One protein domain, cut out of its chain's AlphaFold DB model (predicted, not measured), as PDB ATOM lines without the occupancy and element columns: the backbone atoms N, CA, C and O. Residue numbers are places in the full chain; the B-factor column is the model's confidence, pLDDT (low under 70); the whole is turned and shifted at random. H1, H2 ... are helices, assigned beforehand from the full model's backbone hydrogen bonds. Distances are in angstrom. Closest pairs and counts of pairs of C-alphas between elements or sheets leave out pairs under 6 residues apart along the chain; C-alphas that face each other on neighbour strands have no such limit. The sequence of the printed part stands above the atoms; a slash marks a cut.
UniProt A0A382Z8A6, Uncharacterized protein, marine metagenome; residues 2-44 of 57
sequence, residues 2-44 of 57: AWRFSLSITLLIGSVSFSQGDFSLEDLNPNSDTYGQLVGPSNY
ATOM      1  N   ALA A   2     116.127 121.748 161.033       62.88
ATOM      2  CA  ALA A   2     114.674 121.691 161.278       62.88
ATOM      3  C   ALA A   2     114.220 121.898 162.746       62.88
ATOM      4  O   ALA A   2     113.218 122.560 162.990       62.88
ATOM      5  N   TRP A   3     114.977 121.412 163.736       64.69
ATOM      6  CA  TRP A   3     114.614 121.543 165.158       64.69
ATOM      7  C   TRP A   3     114.596 122.997 165.666       64.69
ATOM      8  O   TRP A   3     113.811 123.330 166.549       64.69
ATOM      9  N   ARG A   4     115.420 123.879 165.077       68.25
ATOM     10  CA  ARG A   4     115.468 125.309 165.432       68.25
ATOM     11  C   ARG A   4     114.205 126.029 164.967       68.25
ATOM     12  O   ARG A   4     113.656 126.818 165.719       68.25
ATOM     13  N   PHE A   5     113.712 125.693 163.774       65.94
ATOM     14  CA  PHE A   5     112.434 126.200 163.268       65.94
ATOM     15  C   PHE A   5     111.260 125.722 164.127       65.94
ATOM     16  O   PHE A   5     110.387 126.518 164.456       65.94
ATOM     17  N   SER A   6     111.281 124.458 164.557       80.75
ATOM     18  CA  SER A   6     110.242 123.910 165.436       80.75
ATOM     19  C   SER A   6     110.221 124.602 166.802       80.75
ATOM     20  O   SER A   6     109.149 124.930 167.294       80.75
ATOM     21  N   LEU A   7     111.389 124.893 167.389       83.31
ATOM     22  CA  LEU A   7     111.489 125.633 168.651       83.31
ATOM     23  C   LEU A   7     110.975 127.073 168.510       83.31
ATOM     24  O   LEU A   7     110.223 127.544 169.361       83.31
ATOM     25  N   SER A   8     111.354 127.765 167.434       85.62
ATOM     26  CA  SER A   8     110.911 129.137 167.171       85.62
ATOM     27  C   SER A   8     109.399 129.238 166.950       85.62
ATOM     28  O   SER A   8     108.780 130.172 167.448       85.62
ATOM     29  N   ILE A   9     108.795 128.266 166.259       87.25
ATOM     30  CA  ILE A   9     107.339 128.197 166.068       87.25
ATOM     31  C   ILE A   9     106.631 127.952 167.404       87.25
ATOM     32  O   ILE A   9     105.665 128.644 167.716       87.25
ATOM     33  N   THR A  10     107.133 127.032 168.231       87.06
ATOM     34  CA  THR A  10     106.575 126.779 169.570       87.06
ATOM     35  C   THR A  10     106.647 128.019 170.464       87.06
ATOM     36  O   THR A  10     105.672 128.341 171.140       87.06
ATOM     37  N   LEU A  11     107.766 128.750 170.439       85.56
ATOM     38  CA  LEU A  11     107.927 130.005 171.183       85.56
ATOM     39  C   LEU A  11     106.948 131.090 170.715       85.56
ATOM     40  O   LEU A  11     106.372 131.781 171.552       85.56
ATOM     41  N   LEU A  12     106.730 131.215 169.402       84.75
ATOM     42  CA  LEU A  12     105.790 132.182 168.829       84.75
ATOM     43  C   LEU A  12     104.332 131.861 169.193       84.75
ATOM     44  O   LEU A  12     103.570 132.753 169.545       84.75
ATOM     45  N   ILE A  13     103.931 130.590 169.127       82.75
ATOM     46  CA  ILE A  13     102.565 130.177 169.485       82.75
ATOM     47  C   ILE A  13     102.331 130.351 170.993       82.75
ATOM     48  O   ILE A  13     101.268 130.818 171.406       82.75
ATOM     49  N   GLY A  14     103.332 130.024 171.816       80.56
ATOM     50  CA  GLY A  14     103.279 130.232 173.261       80.56
ATOM     51  C   GLY A  14     103.090 131.703 173.628       80.56
ATOM     52  O   GLY A  14     102.177 132.024 174.383       80.56
ATOM     53  N   SER A  15     103.882 132.615 173.056       78.62
ATOM     54  CA  SER A  15     103.796 134.042 173.398       78.62
ATOM     55  C   SER A  15     102.431 134.653 173.067       78.62
ATOM     56  O   SER A  15     101.876 135.372 173.893       78.62
ATOM     57  N   VAL A  16     101.841 134.311 171.919       73.75
ATOM     58  CA  VAL A  16     100.503 134.794 171.532       73.75
ATOM     59  C   VAL A  16      99.402 134.212 172.430       73.75
ATOM     60  O   VAL A  16      98.416 134.894 172.711       73.75
ATOM     61  N   SER A  17      99.583 132.981 172.923       71.31
ATOM     62  CA  SER A  17      98.611 132.303 173.796       71.31
ATOM     63  C   SER A  17      98.573 132.878 175.216       71.31
ATOM     64  O   SER A  17      97.513 132.896 175.833       71.31
ATOM     65  N   PHE A  18      99.701 133.384 175.730       67.12
ATOM     66  CA  PHE A  18      99.784 133.993 177.068       67.12
ATOM     67  C   PHE A  18      99.626 135.525 177.067       67.12
ATOM     68  O   PHE A  18      99.591 136.137 178.127       67.12
ATOM     69  N   SER A  19      99.514 136.154 175.894       64.25
ATOM     70  CA  SER A  19      99.537 137.617 175.743       64.25
ATOM     71  C   SER A  19      98.179 138.316 175.905       64.25
ATOM     72  O   SER A  19      98.166 139.543 175.947       64.25
ATOM     73  N   GLN A  20      97.045 137.606 175.920       66.06
ATOM     74  CA  GLN A  20      95.758 138.239 175.570       66.06
ATOM     75  C   GLN A  20      94.660 138.263 176.644       66.06
ATOM     76  O   GLN A  20      93.578 138.757 176.350       66.06
ATOM     77  N   GLY A  21      94.871 137.757 177.860       70.00
ATOM     78  CA  GLY A  21      93.741 137.550 178.781       70.00
ATOM     79  C   GLY A  21      93.785 138.357 180.064       70.00
ATOM     80  O   GLY A  21      92.823 139.039 180.410       70.00
ATOM     81  N   ASP A  22      94.890 138.229 180.786       84.06
ATOM     82  CA  ASP A  22      94.943 138.632 182.179       84.06
ATOM     83  C   ASP A  22      96.212 139.426 182.456       84.06
ATOM     84  O   ASP A  22      97.310 139.069 182.024       84.06
ATOM     85  N   PHE A  23      96.035 140.534 183.153       88.62
ATOM     86  CA  PHE A  23      97.084 141.431 183.605       88.62
ATOM     87  C   PHE A  23      96.709 141.904 185.000       88.62
ATOM     88  O   PHE A  23      95.555 141.801 185.398       88.62
ATOM     89  N   SER A  24      97.671 142.453 185.733       91.88
ATOM     90  CA  SER A  24      97.417 142.978 187.066       91.88
ATOM     91  C   SER A  24      98.044 144.356 187.201       91.88
ATOM     92  O   SER A  24      99.237 144.521 186.946       91.88
ATOM     93  N   LEU A  25      97.218 145.343 187.537       93.81
ATOM     94  CA  LEU A  25      97.603 146.738 187.727       93.81
ATOM     95  C   LEU A  25      97.107 147.209 189.092       93.81
ATOM     96  O   LEU A  25      96.107 146.710 189.601       93.81
ATOM     97  N   GLU A  26      97.812 148.164 189.686       97.12
ATOM     98  CA  GLU A  26      97.379 148.770 190.943       97.12
ATOM     99  C   GLU A  26      96.125 149.619 190.720       97.12
ATOM    100  O   GLU A  26      96.061 150.439 189.799       97.12
ATOM    101  N   ASP A  27      95.130 149.428 191.579       96.88
ATOM    102  CA  ASP A  27      93.949 150.273 191.624       96.88
ATOM    103  C   ASP A  27      94.278 151.613 192.290       96.88
ATOM    104  O   ASP A  27      94.382 151.728 193.514       96.88
ATOM    105  N   LEU A  28      94.426 152.642 191.461       96.88
ATOM    106  CA  LEU A  28      94.741 153.997 191.904       96.88
ATOM    107  C   LEU A  28      93.498 154.832 192.247       96.88
ATOM    108  O   LEU A  28      93.648 155.992 192.632       96.88
ATOM    109  N   ASN A  29      92.280 154.295 192.109       95.31
ATOM    110  CA  ASN A  29      91.057 155.034 192.418       95.31
ATOM    111  C   ASN A  29      90.763 154.990 193.933       95.31
ATOM    112  O   ASN A  29      90.321 153.954 194.429       95.31
ATOM    113  N   PRO A  30      90.902 156.102 194.684       97.25
ATOM    114  CA  PRO A  30      90.693 156.116 196.138       97.25
ATOM    115  C   PRO A  30      89.242 155.868 196.566       97.25
ATOM    116  O   PRO A  30      88.986 155.628 197.741       97.25
ATOM    117  N   ASN A  31      88.291 155.944 195.631       97.69
ATOM    118  CA  ASN A  31      86.883 155.642 195.890       97.69
ATOM    119  C   ASN A  31      86.522 154.178 195.594       97.69
ATOM    120  O   ASN A  31      85.352 153.815 195.686       97.69
ATOM    121  N   SER A  32      87.487 153.364 195.164       94.88
ATOM    122  CA  SER A  32      87.285 151.948 194.872       94.88
ATOM    123  C   SER A  32      87.361 151.099 196.141       94.88
ATOM    124  O   SER A  32      88.205 151.344 197.004       94.88
ATOM    125  N   ASP A  33      86.546 150.044 196.220       95.88
ATOM    126  CA  ASP A  33      86.608 149.049 197.304       95.88
ATOM    127  C   ASP A  33      87.948 148.285 197.322       95.88
ATOM    128  O   ASP A  33      88.348 147.733 198.349       95.88
ATOM    129  N   THR A  34      88.658 148.265 196.190       96.38
ATOM    130  CA  THR A  34      89.956 147.599 196.005       96.38
ATOM    131  C   THR A  34      91.135 148.571 195.944       96.38
ATOM    132  O   THR A  34      92.204 148.192 195.469       96.38
ATOM    133  N   TYR A  35      90.977 149.807 196.432       97.62
ATOM    134  CA  TYR A  35      92.033 150.823 196.394       97.62
ATOM    135  C   TYR A  35      93.383 150.310 196.938       97.62
ATOM    136  O   TYR A  35      93.458 149.747 198.034       97.62
ATOM    137  N   GLY A  36      94.450 150.512 196.157       97.88
ATOM    138  CA  GLY A  36      95.817 150.079 196.469       97.88
ATOM    139  C   GLY A  36      96.081 148.579 196.287       97.88
ATOM    140  O   GLY A  36      97.184 148.111 196.570       97.88
ATOM    141  N   GLN A  37      95.094 147.800 195.837       97.94
ATOM    142  CA  GLN A  37      95.278 146.389 195.504       97.94
ATOM    143  C   GLN A  37      95.620 146.217 194.025       97.94
ATOM    144  O   GLN A  37      95.268 147.031 193.174       97.94
ATOM    145  N   LEU A  38      96.293 145.112 193.720       97.00
ATOM    146  CA  LEU A  38      96.519 144.672 192.352       97.00
ATOM    147  C   LEU A  38      95.252 143.991 191.817       97.00
ATOM    148  O   LEU A  38      94.831 142.961 192.344       97.00
ATOM    149  N   VAL A  39      94.661 144.568 190.772       94.88
ATOM    150  CA  VAL A  39      93.428 144.095 190.134       94.88
ATOM    151  C   VAL A  39      93.610 143.905 188.629       94.88
ATOM    152  O   VAL A  39      94.446 144.542 187.984       94.88
ATOM    153  N   GLY A  40      92.824 142.998 188.066       92.38
ATOM    154  CA  GLY A  40      92.874 142.574 186.675       92.38
ATOM    155  C   GLY A  40      91.538 142.011 186.195       92.38
ATOM    156  O   GLY A  40      90.625 141.817 187.004       92.38
ATOM    157  N   PRO A  41      91.393 141.714 184.893       91.62
ATOM    158  CA  PRO A  41      90.175 141.114 184.350       91.62
ATOM    159  C   PRO A  41      89.736 139.832 185.080       91.62
ATOM    160  O   PRO A  41      88.535 139.615 185.259       91.62
ATOM    161  N   SER A  42      90.676 139.009 185.563       92.38
ATOM    162  CA  SER A  42      90.360 137.789 186.323       92.38
ATOM    163  C   SER A  42      89.730 138.030 187.699       92.38
ATOM    164  O   SER A  42      89.068 137.134 188.226       92.38
ATOM    165  N   ASN A  43      89.845 139.228 188.274       93.25
ATOM    166  CA  ASN A  43      89.144 139.579 189.514       93.25
ATOM    167  C   ASN A  43      87.635 139.804 189.299       93.25
ATOM    168  O   ASN A  43      86.881 139.776 190.268       93.25
ATOM    169  N   TYR A  44      87.187 139.989 188.051       91.44
ATOM    170  CA  TYR A  44      85.805 140.343 187.693       91.44
ATOM    171  C   TYR A  44      85.108 139.269 186.838       91.44
ATOM    172  O   TYR A  44      84.212 139.571 186.044       91.44
TER     173      TYR A  44
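AT A GLANCE: This is residues 2 to 44 of the 57 residues of an uncharacterized protein of marine metagenome (UniProt A0A382Z8A6). One long helix, H1, sticks out free as an arm from a small looped head, in which residues 21 to 40 run out and fold back, and the printed part ends in the short helix H2. The arm makes much of the length. The printed part has 43 residues with two named helices, H1 then H2, and no named strand; its class is all helix, though under half of the residues, 21, are in named elements. It is extended, with a radius of gyration of the C-alphas of 17.3 A and spans of 56 by 15 by 9 A.

HOW THE PARTS SIT: H1, residues 2 to 18, is apart from H2, residues 41 to 44. Residues 2 to 20, of which 2 to 18 belong to H1, stand free. Residues 25 to 26 pair with residues 38 to 39, antiparallel. In H1 every O i to N i+4 pair is within hydrogen-bond range; H2 is too short for such a pair.

IN THESE COORDINATES: H1 runs 24.9 A from C-alpha 2 at (114.674, 121.691, 161.278) to C-alpha 18 at (99.784, 133.993, 177.068). H2 spans 5.6 A and ends at C-alpha 44, (85.805, 140.343, 187.693).

THE WHOLE: The C-alphas farthest apart, those of Ala 2 and Asn 31, are 55.9 A apart. The printed part has no cut. The link from H1 to H2 is long, 22 residues. The pLDDT is under 70 at residues 2 to 5 and 18 to 20.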